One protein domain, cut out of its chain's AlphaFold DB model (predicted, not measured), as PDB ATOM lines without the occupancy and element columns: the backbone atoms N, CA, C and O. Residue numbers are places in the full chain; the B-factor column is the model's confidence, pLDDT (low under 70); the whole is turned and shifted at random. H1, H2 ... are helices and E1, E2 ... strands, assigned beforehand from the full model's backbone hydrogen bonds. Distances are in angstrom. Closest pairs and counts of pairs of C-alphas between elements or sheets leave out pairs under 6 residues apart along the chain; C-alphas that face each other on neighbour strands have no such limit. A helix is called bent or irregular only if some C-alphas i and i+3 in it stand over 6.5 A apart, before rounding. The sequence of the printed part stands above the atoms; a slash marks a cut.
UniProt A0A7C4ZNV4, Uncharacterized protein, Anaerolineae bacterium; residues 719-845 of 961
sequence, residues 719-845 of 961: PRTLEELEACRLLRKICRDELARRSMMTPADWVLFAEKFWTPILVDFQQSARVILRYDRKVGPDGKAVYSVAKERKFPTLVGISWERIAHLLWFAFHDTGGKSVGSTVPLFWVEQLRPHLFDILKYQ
ATOM      1  N   PRO A 719     -31.915  35.413  50.006       52.22
ATOM      2  CA  PRO A 719     -32.182  34.244  50.840       52.22
ATOM      3  C   PRO A 719     -32.919  34.576  52.143       52.22
ATOM      4  O   PRO A 719     -32.565  35.499  52.867       52.22
ATOM      5  N   ARG A 720     -33.923  33.752  52.455       59.12
ATOM      6  CA  ARG A 720     -34.745  33.770  53.675       59.12
ATOM      7  C   ARG A 720     -34.143  32.895  54.778       59.12
ATOM      8  O   ARG A 720     -34.468  33.086  55.945       59.12
ATOM      9  N   THR A 721     -33.282  31.935  54.423       66.31
ATOM     10  CA  THR A 721     -32.593  31.045  55.374       66.31
ATOM     11  C   THR A 721     -31.083  31.003  55.136       66.31
ATOM     12  O   THR A 721     -30.591  31.271  54.037       66.31
ATOM     13  N   LEU A 722     -30.332  30.609  56.170       68.56
ATOM     14  CA  LEU A 722     -28.892  30.346  56.061       68.56
ATOM     15  C   LEU A 722     -28.582  29.203  55.076       68.56
ATOM     16  O   LEU A 722     -27.577  29.277  54.371       68.56
ATOM     17  N   GLU A 723     -29.459  28.194  54.969       74.88
ATOM     18  CA  GLU A 723     -29.333  27.127  53.964       74.88
ATOM     19  C   GLU A 723     -29.468  27.675  52.536       74.88
ATOM     20  O   GLU A 723     -28.636  27.355  51.688       74.88
ATOM     21  N   GLU A 724     -30.443  28.550  52.260       77.69
ATOM     22  CA  GLU A 724     -30.580  29.192  50.944       77.69
ATOM     23  C   GLU A 724     -29.366  30.071  50.599       77.69
ATOM     24  O   GLU A 724     -28.875  30.024  49.468       77.69
ATOM     25  N   LEU A 725     -28.860  30.852  51.566       73.62
ATOM     26  CA  LEU A 725     -27.684  31.716  51.394       73.62
ATOM     27  C   LEU A 725     -26.419  30.904  51.098       73.62
ATOM     28  O   LEU A 725     -25.584  31.302  50.283       73.62
ATOM     29  N   GLU A 726     -26.245  29.766  51.763       76.81
ATOM     30  CA  GLU A 726     -25.088  28.907  51.553       76.81
ATOM     31  C   GLU A 726     -25.195  28.104  50.248       76.81
ATOM     32  O   GLU A 726     -24.217  28.027  49.495       76.81
ATOM     33  N   ALA A 727     -26.380  27.580  49.929       79.44
ATOM     34  CA  ALA A 727     -26.648  26.901  48.668       79.44
ATOM     35  C   ALA A 727     -26.406  27.828  47.465       79.44
ATOM     36  O   ALA A 727     -25.672  27.454  46.547       79.44
ATOM     37  N   CYS A 728     -26.932  29.058  47.478       78.75
ATOM     38  CA  CYS A 728     -26.769  29.991  46.360       78.75
ATOM     39  C   CYS A 728     -25.306  30.450  46.190       78.75
ATOM     40  O   CYS A 728     -24.806  30.517  45.060       78.75
ATOM     41  N   ARG A 729     -24.569  30.656  47.296       78.12
ATOM     42  CA  ARG A 729     -23.120  30.930  47.283       78.12
ATOM     43  C   ARG A 729     -22.320  29.769  46.684       78.12
ATOM     44  O   ARG A 729     -21.417  30.011  45.882       78.12
ATOM     45  N   LEU A 730     -22.644  28.519  47.027       82.12
ATOM     46  CA  LEU A 730     -21.956  27.337  46.494       82.12
ATOM     47  C   LEU A 730     -22.289  27.074  45.019       82.12
ATOM     48  O   LEU A 730     -21.368  26.837  44.240       82.12
ATOM     49  N   LEU A 731     -23.558  27.182  44.613       83.56
ATOM     50  CA  LEU A 731     -23.977  27.046  43.212       83.56
ATOM     51  C   LEU A 731     -23.294  28.092  42.319       83.56
ATOM     52  O   LEU A 731     -22.704  27.742  41.294       83.56
ATOM     53  N   ARG A 732     -23.275  29.365  42.742       82.25
ATOM     54  CA  ARG A 732     -22.537  30.420  42.031       82.25
ATOM     55  C   ARG A 732     -21.039  30.142  41.976       82.25
ATOM     56  O   ARG A 732     -20.431  30.364  40.930       82.25
ATOM     57  N   LYS A 733     -20.433  29.665  43.070       80.06
ATOM     58  CA  LYS A 733     -19.011  29.304  43.074       80.06
ATOM     59  C   LYS A 733     -18.720  28.206  42.050       80.06
ATOM     60  O   LYS A 733     -17.815  28.381  41.249       80.06
ATOM     61  N   ILE A 734     -19.503  27.129  42.027       80.69
ATOM     62  CA  ILE A 734     -19.327  26.018  41.077       80.69
ATOM     63  C   ILE A 734     -19.452  26.501  39.630       80.69
ATOM     64  O   ILE A 734     -18.604  26.164  38.805       80.69
ATOM     65  N   CYS A 735     -20.449  27.342  39.334       79.06
ATOM     66  CA  CYS A 735     -20.585  27.963  38.019       79.06
ATOM     67  C   CYS A 735     -19.336  28.780  37.651       79.06
ATOM     68  O   CYS A 735     -18.778  28.598  36.573       79.06
ATOM     69  N   ARG A 736     -18.865  29.664  38.542       73.38
ATOM     70  CA  ARG A 736     -17.691  30.514  38.281       73.38
ATOM     71  C   ARG A 736     -16.394  29.715  38.148       73.38
ATOM     72  O   ARG A 736     -15.612  30.015  37.251       73.38
ATOM     73  N   ASP A 737     -16.174  28.720  39.002       72.69
ATOM     74  CA  ASP A 737     -14.977  27.875  38.989       72.69
ATOM     75  C   ASP A 737     -14.909  27.045  37.692       72.69
ATOM     76  O   ASP A 737     -13.843  26.935  37.086       72.69
ATOM     77  N   GLU A 738     -16.036  26.500  37.219       72.62
ATOM     78  CA  GLU A 738     -16.080  25.712  35.978       72.62
ATOM     79  C   GLU A 738     -15.992  26.582  34.714       72.62
ATOM     80  O   GLU A 738     -15.315  26.196  33.761       72.62
ATOM     81  N   LEU A 739     -16.578  27.784  34.709       65.88
ATOM     82  CA  LEU A 739     -16.373  28.747  33.620       65.88
ATOM     83  C   LEU A 739     -14.921  29.247  33.560       65.88
ATOM     84  O   LEU A 739     -14.345  29.342  32.477       65.88
ATOM     85  N   ALA A 740     -14.287  29.495  34.711       64.25
ATOM     86  CA  ALA A 740     -12.885  29.912  34.774       64.25
ATOM     87  C   ALA A 740     -11.913  28.829  34.267       64.25
ATOM     88  O   ALA A 740     -10.919  29.158  33.620       64.25
ATOM     89  N   ARG A 741     -12.208  27.540  34.500       62.72
ATOM     90  CA  ARG A 741     -11.445  26.408  33.928       62.72
ATOM     91  C   ARG A 741     -11.497  26.352  32.403       62.72
ATOM     92  O   ARG A 741     -10.573  25.835  31.787       62.72
ATOM     93  N   ARG A 742     -12.572  26.856  31.794       61.00
ATOM     94  CA  ARG A 742     -12.850  26.764  30.355       61.00
ATOM     95  C   ARG A 742     -12.480  28.055  29.615       61.00
ATOM     96  O   ARG A 742     -13.149  28.418  28.663       61.00
ATOM     97  N   SER A 743     -11.424  28.758  30.027       39.84
ATOM     98  CA  SER A 743     -11.090  30.163  29.692       39.84
ATOM     99  C   SER A 743     -10.995  30.591  28.203       39.84
ATOM    100  O   SER A 743     -10.696  31.759  27.926       39.84
ATOM    101  N   MET A 744     -11.289  29.711  27.238       39.84
ATOM    102  CA  MET A 744     -11.434  29.993  25.801       39.84
ATOM    103  C   MET A 744     -12.695  29.346  25.177       39.84
ATOM    104  O   MET A 744     -12.618  28.742  24.115       39.84
ATOM    105  N   MET A 745     -13.861  29.481  25.822       51.38
ATOM    106  CA  MET A 745     -15.141  28.945  25.320       51.38
ATOM    107  C   MET A 745     -15.583  29.573  23.985       51.38
ATOM    108  O   MET A 745     -15.804  30.786  23.904       51.38
ATOM    109  N   THR A 746     -15.793  28.740  22.966       49.00
ATOM    110  CA  THR A 746     -16.558  29.081  21.755       49.00
ATOM    111  C   THR A 746     -18.069  29.059  22.044       49.00
ATOM    112  O   THR A 746     -18.485  28.476  23.048       49.00
ATOM    113  N   PRO A 747     -18.938  29.621  21.175       50.59
ATOM    114  CA  PRO A 747     -20.397  29.488  21.302       50.59
ATOM    115  C   PRO A 747     -20.885  28.043  21.515       50.59
ATOM    116  O   PRO A 747     -21.792  27.819  22.316       50.59
ATOM    117  N   ALA A 748     -20.244  27.056  20.879       51.94
ATOM    118  CA  ALA A 748     -20.572  25.642  21.058       51.94
ATOM    119  C   ALA A 748     -20.200  25.119  22.462       51.94
ATOM    120  O   ALA A 748     -20.970  24.369  23.065       51.94
ATOM    121  N   ASP A 749     -19.069  25.556  23.024       52.38
ATOM    122  CA  ASP A 749     -18.657  25.186  24.384       52.38
ATOM    123  C   ASP A 749     -19.621  25.726  25.446       52.38
ATOM    124  O   ASP A 749     -19.857  25.058  26.455       52.38
ATOM    125  N   TRP A 750     -20.199  26.915  25.228       57.94
ATOM    126  CA  TRP A 750     -21.208  27.496  26.122       57.94
ATOM    127  C   TRP A 750     -22.499  26.669  26.128       57.94
ATOM    128  O   TRP A 750     -23.018  26.362  27.204       57.94
ATOM    129  N   VAL A 751     -22.971  26.220  24.958       60.19
ATOM    130  CA  VAL A 751     -24.119  25.296  24.849       60.19
ATOM    131  C   VAL A 751     -23.811  23.957  25.529       60.19
ATOM    132  O   VAL A 751     -24.626  23.457  26.306       60.19
ATOM    133  N   LEU A 752     -22.617  23.395  25.320       63.75
ATOM    134  CA  LEU A 752     -22.193  22.151  25.975       63.75
ATOM    135  C   LEU A 752     -22.068  22.294  27.501       63.75
ATOM    136  O   LEU A 752     -22.431  21.373  28.231       63.75
ATOM    137  N   PHE A 753     -21.594  23.434  28.006       71.44
ATOM    138  CA  PHE A 753     -21.577  23.739  29.439       71.44
ATOM    139  C   PHE A 753     -22.995  23.843  30.015       71.44
ATOM    140  O   PHE A 753     -23.279  23.234  31.049       71.44
ATOM    141  N   ALA A 754     -23.897  24.555  29.334       70.56
ATOM    142  CA  ALA A 754     -25.290  24.677  29.748       70.56
ATOM    143  C   ALA A 754     -25.977  23.304  29.830       70.56
ATOM    144  O   ALA A 754     -26.492  22.932  30.884       70.56
ATOM    145  N   GLU A 755     -25.927  22.518  28.751       74.50
ATOM    146  CA  GLU A 755     -26.611  21.223  28.675       74.50
ATOM    147  C   GLU A 755     -25.995  20.132  29.553       74.50
ATOM    148  O   GLU A 755     -26.729  19.333  30.128       74.50
ATOM    149  N   LYS A 756     -24.660  20.016  29.592       78.25
ATOM    150  CA  LYS A 756     -23.984  18.840  30.172       78.25
ATOM    151  C   LYS A 756     -23.488  19.057  31.601       78.25
ATOM    152  O   LYS A 756     -23.068  18.093  32.233       78.25
ATOM    153  N   PHE A 757     -23.518  20.292  32.105       83.06
ATOM    154  CA  PHE A 757     -23.039  20.630  33.446       83.06
ATOM    155  C   PHE A 757     -24.037  21.491  34.224       83.06
ATOM    156  O   PHE A 757     -24.516  21.065  35.272       83.06
ATOM    157  N   TRP A 758     -24.385  22.677  33.720       86.50
ATOM    158  CA  TRP A 758     -25.104  23.668  34.526       86.50
ATOM    159  C   TRP A 758     -26.584  23.325  34.746       86.50
ATOM    160  O   TRP A 758     -27.013  23.239  35.896       86.50
ATOM    161  N   THR A 759     -27.342  23.032  33.684       85.81
ATOM    162  CA  THR A 759     -28.745  22.598  33.812       85.81
ATOM    163  C   THR A 759     -28.875  21.313  34.650       85.81
ATOM    164  O   THR A 759     -29.669  21.324  35.590       85.81
ATOM    165  N   PRO A 760     -28.082  20.237  34.431       88.19
ATOM    166  CA  PRO A 760     -28.129  19.043  35.282       88.19
ATOM    167  C   PRO A 760     -27.861  19.308  36.769       88.19
ATOM    168  O   PRO A 760     -28.536  18.721  37.611       88.19
ATOM    169  N   ILE A 761     -26.923  20.202  37.110       88.56
ATOM    170  CA  ILE A 761     -26.634  20.561  38.509       88.56
ATOM    171  C   ILE A 761     -27.813  21.297  39.151       88.56
ATOM    172  O   ILE A 761     -28.138  21.015  40.303       88.56
ATOM    173  N   LEU A 762     -28.483  22.202  38.431       90.00
ATOM    174  CA  LEU A 762     -29.665  22.873  38.978       90.00
ATOM    175  C   LEU A 762     -30.880  21.944  39.083       90.00
ATOM    176  O   LEU A 762     -31.644  22.087  40.032       90.00
ATOM    177  N   VAL A 763     -31.039  20.966  38.184       90.56
ATOM    178  CA  VAL A 763     -32.085  19.929  38.297       90.56
ATOM    179  C   VAL A 763     -31.826  19.012  39.501       90.56
ATOM    180  O   VAL A 763     -32.740  18.775  40.287       90.56
ATOM    181  N   ASP A 764     -30.589  18.545  39.702       89.44
ATOM    182  CA  ASP A 764     -30.214  17.730  40.870       89.44
ATOM    183  C   ASP A 764     -30.371  18.512  42.189       89.44
ATOM    184  O   ASP A 764     -30.873  17.967  43.175       89.44
ATOM    185  N   PHE A 765     -30.047  19.810  42.197       91.88
ATOM    186  CA  PHE A 765     -30.332  20.693  43.329       91.88
ATOM    187  C   PHE A 765     -31.840  20.874  43.564       91.88
ATOM    188  O   PHE A 765     -32.286  20.760  44.701       91.88
ATOM    189  N   GLN A 766     -32.641  21.097  42.520       92.62
ATOM    190  CA  GLN A 766     -34.093  21.272  42.636       92.62
ATOM    191  C   GLN A 766     -34.778  20.024  43.221       92.62
ATOM    192  O   GLN A 766     -35.628  20.130  44.106       92.62
ATOM    193  N   GLN A 767     -34.369  18.839  42.761       90.81
ATOM    194  CA  GLN A 767     -34.968  17.560  43.149       90.81
ATOM    195  C   GLN A 767     -34.437  17.015  44.482       90.81
ATOM    196  O   GLN A 767     -35.210  16.492  45.279       90.81
ATOM    197  N   SER A 768     -33.125  17.120  44.729       89.88
ATOM    198  CA  SER A 768     -32.444  16.461  45.859       89.88
ATOM    199  C   SER A 768     -31.865  17.430  46.900       89.88
ATOM    200  O   SER A 768     -31.233  16.977  47.856       89.88
ATOM    201  N   ALA A 769     -32.023  18.746  46.707       89.06
ATOM    202  CA  ALA A 769     -31.477  19.817  47.550       89.06
ATOM    203  C   ALA A 769     -30.008  19.628  47.936       89.06
ATOM    204  O   ALA A 769     -29.588  19.885  49.069       89.06
ATOM    205  N   ARG A 770     -29.203  19.153  46.985       89.88
ATOM    206  CA  ARG A 770     -27.773  18.944  47.181       89.88
ATOM    207  C   ARG A 770     -26.956  19.724  46.173       89.88
ATOM    208  O   ARG A 770     -27.373  19.972  45.049       89.88
ATOM    209  N   VAL A 771     -25.754  20.080  46.595       85.44
ATOM    210  CA  VAL A 771     -24.762  20.752  45.768       85.44
ATOM    211  C   VAL A 771     -23.520  19.868  45.740       85.44
ATOM    212  O   VAL A 771     -22.854  19.669  46.763       85.44
ATOM    213  N   ILE A 772     -23.230  19.284  44.577       81.94
ATOM    214  CA  ILE A 772     -22.097  18.374  44.393       81.94
ATOM    215  C   ILE A 772     -20.815  19.203  44.237       81.94
ATOM    216  O   ILE A 772     -20.639  19.946  43.278       81.94
ATOM    217  N   LEU A 773     -19.915  19.077  45.213       80.31
ATOM    218  CA  LEU A 773     -18.669  19.842  45.323       80.31
ATOM    219  C   LEU A 773     -17.478  19.141  44.651       80.31
ATOM    220  O   LEU A 773     -16.523  19.803  44.245       80.31
ATOM    221  N   ARG A 774     -17.496  17.802  44.572       79.44
ATOM    222  CA  ARG A 774     -16.473  16.994  43.888       79.44
ATOM    223  C   ARG A 774     -17.048  15.668  43.392       79.44
ATOM    224  O   ARG A 774     -17.735  14.974  44.142       79.44
ATOM    225  N   TYR A 775     -16.663  15.284  42.178       74.88
ATOM    226  CA  TYR A 775     -16.748  13.912  41.680       74.88
ATOM    227  C   TYR A 775     -15.360  13.269  41.714       74.88
ATOM    228  O   TYR A 775     -14.384  13.909  41.324       74.88
ATOM    229  N   ASP A 776     -15.281  12.003  42.112       74.38
ATOM    230  CA  ASP A 776     -14.093  11.174  41.912       74.38
ATOM    231  C   ASP A 776     -14.268  10.348  40.639       74.38
ATOM    232  O   ASP A 776     -15.278   9.660  40.453       74.38
ATOM    233  N   ARG A 777     -13.266  10.419  39.760       77.12
ATOM    234  CA  ARG A 777     -13.199   9.636  38.527       77.12
ATOM    235  C   ARG A 777     -12.655   8.244  38.834       77.12
ATOM    236  O   ARG A 777     -11.517   8.105  39.272       77.12
ATOM    237  N   LYS A 778     -13.443   7.220  38.530       82.12
ATOM    238  CA  LYS A 778     -13.035   5.811  38.491       82.12
ATOM    239  C   LYS A 778     -13.054   5.322  37.041       82.12
ATOM    240  O   LYS A 778     -13.638   5.964  36.167       82.12
ATOM    241  N   VAL A 779     -12.405   4.194  36.779       76.44
ATOM    242  CA  VAL A 779     -12.546   3.470  35.507       76.44
ATOM    243  C   VAL A 779     -13.605   2.389  35.717       76.44
ATOM    244  O   VAL A 779     -13.544   1.657  36.703       76.44
ATOM    245  N   GLY A 780     -14.612   2.350  34.848       80.62
ATOM    246  CA  GLY A 780     -15.675   1.349  34.874       80.62
ATOM    247  C   GLY A 780     -15.223  -0.003  34.307       80.62
ATOM    248  O   GLY A 780     -14.160  -0.085  33.689       80.62
ATOM    249  N   PRO A 781     -16.036  -1.068  34.460       79.69
ATOM    250  CA  PRO A 781     -15.728  -2.393  33.909       79.69
ATOM    251  C   PRO A 781     -15.567  -2.419  32.380       79.69
ATOM    252  O   PRO A 781     -14.951  -3.329  31.841       79.69
ATOM    253  N   ASP A 782     -16.107  -1.416  31.685       83.50
ATOM    254  CA  ASP A 782     -16.029  -1.218  30.236       83.50
ATOM    255  C   ASP A 782     -14.872  -0.291  29.800       83.50
ATOM    256  O   ASP A 782     -14.833   0.162  28.655       83.50
ATOM    257  N   GLY A 783     -13.967   0.055  30.722       75.69
ATOM    258  CA  GLY A 783     -12.844   0.966  30.486       75.69
ATOM    259  C   GLY A 783     -13.210   2.456  30.430       75.69
ATOM    260  O   GLY A 783     -12.310   3.292  30.327       75.69
ATOM    261  N   LYS A 784     -14.494   2.834  30.517       63.78
ATOM    262  CA  LYS A 784     -14.913   4.246  30.455       63.78
ATOM    263  C   LYS A 784     -14.745   4.954  31.802       63.78
ATOM    264  O   LYS A 784     -14.646   4.335  32.859       63.78
ATOM    265  N   ALA A 785     -14.712   6.285  31.774       57.09
ATOM    266  CA  ALA A 785     -14.655   7.094  32.987       57.09
ATOM    267  C   ALA A 785     -16.031   7.134  33.678       57.09
ATOM    268  O   ALA A 785     -16.970   7.733  33.157       57.09
ATOM    269  N   VAL A 786     -16.130   6.534  34.864       72.31
ATOM    270  CA  VAL A 786     -17.316   6.582  35.731       72.31
ATOM    271  C   VAL A 786     -17.066   7.611  36.830       72.31
ATOM    272  O   VAL A 786     -16.070   7.532  37.548       72.31
ATOM    273  N   TYR A 787     -17.967   8.579  36.975       72.06
ATOM    274  CA  TYR A 787     -17.842   9.660  37.952       72.06
ATOM    275  C   TYR A 787     -18.773   9.407  39.140       72.06
ATOM    276  O   TYR A 787     -19.989   9.521  39.021       72.06
ATOM    277  N   SER A 788     -18.201   9.065  40.294       80.69
ATOM    278  CA  SER A 788     -18.946   8.927  41.553       80.69
ATOM    279  C   SER A 788     -18.900  10.230  42.347       80.69
ATOM    280  O   SER A 788     -17.835  10.838  42.451       80.69
ATOM    281  N   VAL A 789     -20.021  10.648  42.943       80.19
ATOM    282  CA  VAL A 789     -20.041  11.783  43.882       80.19
ATOM    283  C   VAL A 789     -19.102  11.480  45.052       80.19
ATOM    284  O   VAL A 789     -19.222  10.442  45.697       80.19
ATOM    285  N   ALA A 790     -18.156  12.384  45.300       79.31
ATOM    286  CA  ALA A 790     -17.104  12.228  46.303       79.31
ATOM    287  C   ALA A 790     -17.192  13.260  47.428       79.31
ATOM    288  O   ALA A 790     -16.753  13.014  48.550       79.31
ATOM    289  N   LYS A 791     -17.774  14.426  47.135       85.88
ATOM    290  CA  LYS A 791     -18.190  15.398  48.140       85.88
ATOM    291  C   LYS A 791     -19.452  16.101  47.661       85.88
ATOM    292  O   LYS A 791     -19.433  16.753  46.622       85.88
ATOM    293  N   GLU A 792     -20.518  15.997  48.436       89.25
ATOM    294  CA  GLU A 792     -21.769  16.743  48.280       89.25
ATOM    295  C   GLU A 792     -22.067  17.504  49.579       89.25
ATOM    296  O   GLU A 792     -21.571  17.136  50.646       89.25
ATOM    297  N   ARG A 793     -22.863  18.571  49.495       88.94
ATOM    298  CA  ARG A 793     -23.503  19.214  50.649       88.94
ATOM    299  C   ARG A 793     -25.012  19.176  50.444       88.94
ATOM    300  O   ARG A 793     -25.458  19.444  49.333       88.94
ATOM    301  N   LYS A 794     -25.774  18.821  51.479       89.69
ATOM    302  CA  LYS A 794     -27.243  18.733  51.445       89.69
ATOM    303  C   LYS A 794     -27.857  19.881  52.232       89.69
ATOM    304  O   LYS A 794     -27.271  20.312  53.222       89.69
ATOM    305  N   PHE A 795     -29.032  20.306  51.794       88.31
ATOM    306  CA  PHE A 795     -29.845  21.368  52.371       88.31
ATOM    307  C   PHE A 795     -31.267  20.821  52.548       88.31
ATOM    308  O   PHE A 795     -32.126  21.064  51.701       88.31
ATOM    309  N   PRO A 796     -31.520  19.973  53.567       82.25
ATOM    310  CA  PRO A 796     -32.754  19.188  53.652       82.25
ATOM    311  C   PRO A 796     -34.030  20.039  53.667       82.25
ATOM    312  O   PRO A 796     -35.083  19.552  53.267       82.25
ATOM    313  N   THR A 797     -33.936  21.309  54.076       79.38
ATOM    314  CA  THR A 797     -35.068  22.247  54.083       79.38
ATOM    315  C   THR A 797     -35.479  22.738  52.690       79.38
ATOM    316  O   THR A 797     -36.556  23.310  52.545       79.38
ATOM    317  N   LEU A 798     -34.652  22.508  51.659       81.69
ATOM    318  CA  LEU A 798     -34.841  23.023  50.296       81.69
ATOM    319  C   LEU A 798     -35.268  21.939  49.282       81.69
ATOM    320  O   LEU A 798     -35.247  22.181  48.076       81.69
ATOM    321  N   VAL A 799     -35.626  20.729  49.732       86.69
ATOM    322  CA  VAL A 799     -36.063  19.634  48.842       86.69
ATOM    323  C   VAL A 799     -37.362  20.026  48.139       86.69
ATOM    324  O   VAL A 799     -38.359  20.323  48.793       86.69
ATOM    325  N   GLY A 800     -37.356  20.036  46.803       78.69
ATOM    326  CA  GLY A 800     -38.507  20.470  46.006       78.69
ATOM    327  C   GLY A 800     -38.680  21.992  45.906       78.69
ATOM    328  O   GLY A 800     -39.748  22.445  45.497       78.69
ATOM    329  N   ILE A 801     -37.655  22.785  46.245       84.12
ATOM    330  CA  ILE A 801     -37.623  24.243  46.035       84.12
ATOM    331  C   ILE A 801     -38.061  24.622  44.606       84.12
ATOM    332  O   ILE A 801     -37.710  23.948  43.635       84.12
ATOM    333  N   SER A 802     -38.870  25.676  44.462       86.12
ATOM    334  CA  SER A 802     -39.447  26.050  43.163       86.12
ATOM    335  C   SER A 802     -38.407  26.656  42.216       86.12
ATOM    336  O   SER A 802     -37.460  27.313  42.649       86.12
ATOM    337  N   TRP A 803     -38.606  26.488  40.905       85.38
ATOM    338  CA  TRP A 803     -37.750  27.104  39.882       85.38
ATOM    339  C   TRP A 803     -37.745  28.636  39.959       85.38
ATOM    340  O   TRP A 803     -36.688  29.243  39.807       85.38
ATOM    341  N   GLU A 804     -38.880  29.246  40.306       79.62
ATOM    342  CA  GLU A 804     -38.994  30.661  40.681       79.62
ATOM    343  C   GLU A 804     -38.031  31.016  41.823       79.62
ATOM    344  O   GLU A 804     -37.218  31.935  41.707       79.62
ATOM    345  N   ARG A 805     -38.046  30.244  42.917       80.50
ATOM    346  CA  ARG A 805     -37.190  30.524  44.069       80.50
ATOM    347  C   ARG A 805     -35.712  30.302  43.754       80.50
ATOM    348  O   ARG A 805     -34.890  31.104  44.192       80.50
ATOM    349  N   ILE A 806     -35.366  29.292  42.950       83.69
ATOM    350  CA  ILE A 806     -34.003  29.110  42.425       83.69
ATOM    351  C   ILE A 806     -33.597  30.321  41.570       83.69
ATOM    352  O   ILE A 806     -32.497  30.841  41.755       83.69
ATOM    353  N   ALA A 807     -34.471  30.814  40.685       74.81
ATOM    354  CA  ALA A 807     -34.201  31.998  39.869       74.81
ATOM    355  C   ALA A 807     -33.937  33.227  40.747       74.81
ATOM    356  O   ALA A 807     -32.941  33.912  40.535       74.81
ATOM    357  N   HIS A 808     -34.751  33.457  41.782       71.19
ATOM    358  CA  HIS A 808     -34.579  34.566  42.724       71.19
ATOM    359  C   HIS A 808     -33.245  34.449  43.489       71.19
ATOM    360  O   HIS A 808     -32.439  35.382  43.483       71.19
ATOM    361  N   LEU A 809     -32.955  33.280  44.071       72.06
ATOM    362  CA  LEU A 809     -31.724  33.032  44.829       72.06
ATOM    363  C   LEU A 809     -30.456  33.158  43.979       72.06
ATOM    364  O   LEU A 809     -29.452  33.685  44.460       72.06
ATOM    365  N   LEU A 810     -30.480  32.683  42.731       76.94
ATOM    366  CA  LEU A 810     -29.343  32.805  41.821       76.94
ATOM    367  C   LEU A 810     -29.213  34.226  41.265       76.94
ATOM    368  O   LEU A 810     -28.102  34.746  41.238       76.94
ATOM    369  N   TRP A 811     -30.312  34.892  40.899       71.69
ATOM    370  CA  TRP A 811     -30.298  36.301  40.486       71.69
ATOM    371  C   TRP A 811     -29.635  37.174  41.549       71.69
ATOM    372  O   TRP A 811     -28.653  37.865  41.270       71.69
ATOM    373  N   PHE A 812     -30.098  37.041  42.796       65.62
ATOM    374  CA  PHE A 812     -29.490  37.665  43.963       65.62
ATOM    375  C   PHE A 812     -28.004  37.300  44.095       65.62
ATOM    376  O   PHE A 812     -27.148  38.184  44.080       65.62
ATOM    377  N   ALA A 813     -27.674  36.004  44.165       65.62
ATOM    378  CA  ALA A 813     -26.308  35.557  44.422       65.62
ATOM    379  C   ALA A 813     -25.312  36.063  43.376       65.62
ATOM    380  O   ALA A 813     -24.149  36.300  43.716       65.62
ATOM    381  N   PHE A 814     -25.740  36.202  42.117       66.00
ATOM    382  CA  PHE A 814     -24.907  36.684  41.022       66.00
ATOM    383  C   PHE A 814     -24.782  38.212  40.957       66.00
ATOM    384  O   PHE A 814     -23.670  38.674  40.687       66.00
ATOM    385  N   HIS A 815     -25.836  38.973  41.277       58.12
ATOM    386  CA  HIS A 815     -25.814  40.444  41.279       58.12
ATOM    387  C   HIS A 815     -25.192  41.084  42.533       58.12
ATOM    388  O   HIS A 815     -24.479  42.078  42.406       58.12
ATOM    389  N   ASP A 816     -25.463  40.556  43.729       47.31
ATOM    390  CA  ASP A 816     -25.337  41.309  44.992       47.31
ATOM    391  C   ASP A 816     -23.893  41.622  45.434       47.31
ATOM    392  O   ASP A 816     -23.623  42.652  46.043       47.31
ATOM    393  N   THR A 817     -22.917  40.773  45.094       41.16
ATOM    394  CA  THR A 817     -21.558  40.838  45.679       41.16
ATOM    395  C   THR A 817     -20.636  41.898  45.048       41.16
ATOM    396  O   THR A 817     -19.498  41.584  44.687       41.16
ATOM    397  N   GLY A 818     -21.122  43.126  44.871       32.62
ATOM    398  CA  GLY A 818     -20.418  44.222  44.205       32.62
ATOM    399  C   GLY A 818     -20.431  44.080  42.680       32.62
ATOM    400  O   GLY A 818     -19.664  43.309  42.101       32.62
ATOM    401  N   GLY A 819     -21.304  44.836  42.014       33.97
ATOM    402  CA  GLY A 819     -21.477  44.760  40.563       33.97
ATOM    403  C   GLY A 819     -20.276  45.291  39.771       33.97
ATOM    404  O   GLY A 819     -19.773  46.375  40.072       33.97
ATOM    405  N   LYS A 820     -19.853  44.538  38.737       33.75
ATOM    406  CA  LYS A 820     -19.077  45.046  37.577       33.75
ATOM    407  C   LYS A 820     -18.904  44.098  36.370       33.75
ATOM    408  O   LYS A 820     -18.123  44.422  35.485       33.75
ATOM    409  N   SER A 821     -19.609  42.962  36.286       35.78
ATOM    410  CA  SER A 821     -19.661  42.165  35.042       35.78
ATOM    411  C   SER A 821     -21.020  41.498  34.802       35.78
ATOM    412  O   SER A 821     -21.465  40.635  35.567       35.78
ATOM    413  N   VAL A 822     -21.675  41.895  33.707       36.97
ATOM    414  CA  VAL A 822     -22.995  41.385  33.292       36.97
ATOM    415  C   VAL A 822     -22.887  39.957  32.746       36.97
ATOM    416  O   VAL A 822     -23.758  39.134  33.010       36.97
ATOM    417  N   GLY A 823     -21.760  39.595  32.123       38.69
ATOM    418  CA  GLY A 823     -21.421  38.235  31.699       38.69
ATOM    419  C   GLY A 823     -21.484  37.181  32.811       38.69
ATOM    420  O   GLY A 823     -21.531  35.986  32.525       38.69
ATOM    421  N   SER A 824     -21.540  37.591  34.085       48.69
ATOM    422  CA  SER A 824     -21.741  36.666  35.199       48.69
ATOM    423  C   SER A 824     -23.167  36.108  35.306       48.69
ATOM    424  O   SER A 824     -23.302  34.978  35.764       48.69
ATOM    425  N   THR A 825     -24.216  36.820  34.868       52.44
ATOM    426  CA  THR A 825     -25.622  36.361  34.979       52.44
ATOM    427  C   THR A 825     -26.146  35.642  33.738       52.44
ATOM    428  O   THR A 825     -27.145  34.930  33.825       52.44
ATOM    429  N   VAL A 826     -25.448  35.739  32.602       58.12
ATOM    430  CA  VAL A 826     -25.793  35.039  31.348       58.12
ATOM    431  C   VAL A 826     -26.031  33.522  31.535       58.12
ATOM    432  O   VAL A 826     -27.010  33.026  30.974       58.12
ATOM    433  N   PRO A 827     -25.271  32.779  32.376       64.06
ATOM    434  CA  PRO A 827     -25.526  31.357  32.621       64.06
ATOM    435  C   PRO A 827     -26.903  31.024  33.203       64.06
ATOM    436  O   PRO A 827     -27.364  29.892  33.069       64.06
ATOM    437  N   LEU A 828     -27.577  31.983  33.844       66.19
ATOM    438  CA  LEU A 828     -28.917  31.778  34.396       66.19
ATOM    439  C   LEU A 828     -29.958  31.622  33.273       66.19
ATOM    440  O   LEU A 828     -30.838  30.772  33.369       66.19
ATOM    441  N   PHE A 829     -29.807  32.366  32.172       66.25
ATOM    442  CA  PHE A 829     -30.742  32.355  31.041       66.25
ATOM    443  C   PHE A 829     -30.611  31.124  30.133       66.25
ATOM    444  O   PHE A 829     -31.526  30.830  29.360       66.25
ATOM    445  N   TRP A 830     -29.519  30.358  30.216       71.75
ATOM    446  CA  TRP A 830     -29.421  29.097  29.470       71.75
ATOM    447  C   TRP A 830     -30.339  28.010  30.041       71.75
ATOM    448  O   TRP A 830     -30.848  27.191  29.272       71.75
ATOM    449  N   VAL A 831     -30.606  28.035  31.349       76.25
ATOM    450  CA  VAL A 831     -31.465  27.059  32.034       76.25
ATOM    451  C   VAL A 831     -32.928  27.408  31.778       76.25
ATOM    452  O   VAL A 831     -33.465  28.368  32.324       76.25
ATOM    453  N   GLU A 832     -33.574  26.624  30.921       76.75
ATOM    454  CA  GLU A 832     -34.923  26.882  30.412       76.75
ATOM    455  C   GLU A 832     -35.973  27.066  31.509       76.75
ATOM    456  O   GLU A 832     -36.773  27.994  31.442       76.75
ATOM    457  N   GLN A 833     -35.896  26.258  32.566       84.31
ATOM    458  CA  GLN A 833     -36.803  26.307  33.712       84.31
ATOM    459  C   GLN A 833     -36.675  27.605  34.529       84.31
ATOM    460  O   GLN A 833     -37.613  27.977  35.226       84.31
ATOM    461  N   LEU A 834     -35.542  28.315  34.443       76.12
ATOM    462  CA  LEU A 834     -35.379  29.629  35.073       76.12
ATOM    463  C   LEU A 834     -35.897  30.771  34.191       76.12
ATOM    464  O   LEU A 834     -36.267  31.812  34.730       76.12
ATOM    465  N   ARG A 835     -35.917  30.612  32.857       71.12
ATOM    466  CA  ARG A 835     -36.164  31.725  31.920       71.12
ATOM    467  C   ARG A 835     -37.457  32.498  32.199       71.12
ATOM    468  O   ARG A 835     -37.342  33.718  32.249       71.12
ATOM    469  N   PRO A 836     -38.640  31.880  32.416       66.88
ATOM    470  CA  PRO A 836     -39.870  32.637  32.665       66.88
ATOM    471  C   PRO A 836     -39.729  33.547  33.889       66.88
ATOM    472  O   PRO A 836     -39.903  34.755  33.788       66.88
ATOM    473  N   HIS A 837     -39.265  32.982  35.003       71.31
ATOM    474  CA  HIS A 837     -39.079  33.694  36.266       71.31
ATOM    475  C   HIS A 837     -37.992  34.780  36.186       71.31
ATOM    476  O   HIS A 837     -38.138  35.850  36.768       71.31
ATOM    477  N   LEU A 838     -36.913  34.546  35.430       62.28
ATOM    478  CA  LEU A 838     -35.899  35.567  35.148       62.28
ATOM    479  C   LEU A 838     -36.457  36.699  34.273       62.28
ATOM    480  O   LEU A 838     -36.150  37.862  34.525       62.28
ATOM    481  N   PHE A 839     -37.291  36.391  33.276       57.03
ATOM    482  CA  PHE A 839     -37.964  37.411  32.471       57.03
ATOM    483  C   PHE A 839     -39.006  38.192  33.279       57.03
ATOM    484  O   PHE A 839     -39.090  39.403  33.097       57.03
ATOM    485  N   ASP A 840     -39.716  37.569  34.223       54.31
ATOM    486  CA  ASP A 840     -40.565  38.282  35.183       54.31
ATOM    487  C   ASP A 840     -39.735  39.222  36.075       54.31
ATOM    488  O   ASP A 840     -40.053  40.409  36.171       54.31
ATOM    489  N   ILE A 841     -38.613  38.762  36.653       55.09
ATOM    490  CA  ILE A 841     -37.689  39.635  37.405       55.09
ATOM    491  C   ILE A 841     -37.263  40.847  36.556       55.09
ATOM    492  O   ILE A 841     -37.290  41.974  37.050       55.09
ATOM    493  N   LEU A 842     -36.894  40.638  35.286       51.16
ATOM    494  CA  LEU A 842     -36.487  41.716  34.377       51.16
ATOM    495  C   LEU A 842     -37.633  42.678  34.038       51.16
ATOM    496  O   LEU A 842     -37.448  43.895  34.096       51.16
ATOM    497  N   LYS A 843     -38.820  42.145  33.735       43.53
ATOM    498  CA  LYS A 843     -40.053  42.893  33.437       43.53
ATOM    499  C   LYS A 843     -40.443  43.835  34.580       43.53
ATOM    500  O   LYS A 843     -40.956  44.922  34.328       43.53
ATOM    501  N   TYR A 844     -40.143  43.463  35.826       39.19
ATOM    502  CA  TYR A 844     -40.369  44.297  37.012       39.19
ATOM    503  C   TYR A 844     -39.103  45.032  37.524       39.19
ATOM    504  O   TYR A 844     -39.144  45.642  38.598       39.19
ATOM    505  N   GLN A 845     -37.999  45.032  36.755       41.28
ATOM    506  CA  GLN A 845     -36.759  45.794  37.008       41.28
ATOM    507  C   GLN A 845     -36.181  46.536  35.765       41.28
ATOM    508  O   GLN A 845     -34.964  46.478  35.527       41.28
TER     509      GLN A 845
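What this domain is: This is residues 719 to 845 of the 961 residues of an uncharacterized protein of Anaerolineae bacterium (UniProt A0A7C4ZNV4). A group of helices makes the body, and a long, bent two-stranded hairpin of E1 and E2 reaches from it as an arm. H1 and H2b run past the base of this arm, while H3, H4 and H5 pack together away from its tip; H2 is bent but runs nearly straight. The printed part has 127 residues with five named helices and two named strands, in the order H1, H2, E1, E2, H3, H4, H5; the sheet, E1 - E2, is antiparallel and the class is mixed, helices and strands. The whole is compact, with a radius of gyration of the C-alphas of 15.3 A and spans of 53 by 37 by 25 A, the arm making much of the length.

How they stand to each other: H1, residues 722 to 741, touches H3, residues 803 to 815, with residues 724 to 732 alone; their closest C-alphas, of Cys 728 and Ala 813, are 5.9 A apart, at a steep tilt of 66 degrees, the same way. H2, residues 747 to 768, was assigned as one helix by its hydrogen bonds but is bent, with C-alphas 756 and 759 7.1 A apart; its arms H2a, residues 747 to 756, and H2b, residues 759 to 768, stand at a shallow tilt of 19 degrees. E1, residues 770 to 779, and E2, residues 785 to 794, form a hairpin at 156 degrees, with N 771 and O 793 at 2.8 A and N 786 and O 778 at 2.9 A, within hydrogen-bond range. E1 bends by 67 degrees at residue 773 and E2 by 52 degrees at residue 791. The closest C-alphas of H2b and E1, of Phe 765 and Val 771, are 6.1 A apart. H5, residues 832 to 843, touches H3, closest at the C-alphas of Glu 804 and His 837, 5.4 A, at a steep tilt of 64 degrees, the same way. H4, residues 826 to 830, only just touches H2a, with 3 pairs of C-alphas within 8 A, the closest those of Ala 754 and Trp 830, 6.1 A. Every O i to N i+4 pair is within hydrogen-bond range in H1, H2a, H2b and H3, against 6 of 8 in H5 and 0 of 1 in H4, where 1 of 2 O i to N i+3 pairs is.

Where its parts are: H1 begins at C-alpha 722 (-28.892, 30.346, 56.061) and is 28.5 A long. H2a measures 14.3 A and H2b 14.0 A. E1 is 24.6 A and E2 25.2 A long. H3 is 18.0 A and H4 7.2 A long. H5, 17.1 A long, is irregular, with C-alphas 833 and 836 7.1 A apart, and ends at C-alpha 843 (-40.053, 42.893, 33.437).

The domain as a whole: The C-alphas farthest apart, of Pro 781 and Tyr 844, are 52.9 A apart. The printed part has no cut and no long link; residues 816 to 821 stand free. The mean pLDDT of the printed part is 70.6, with 47 residues under 70, among them 739 to 752, 812 to 829 and 838 to 845.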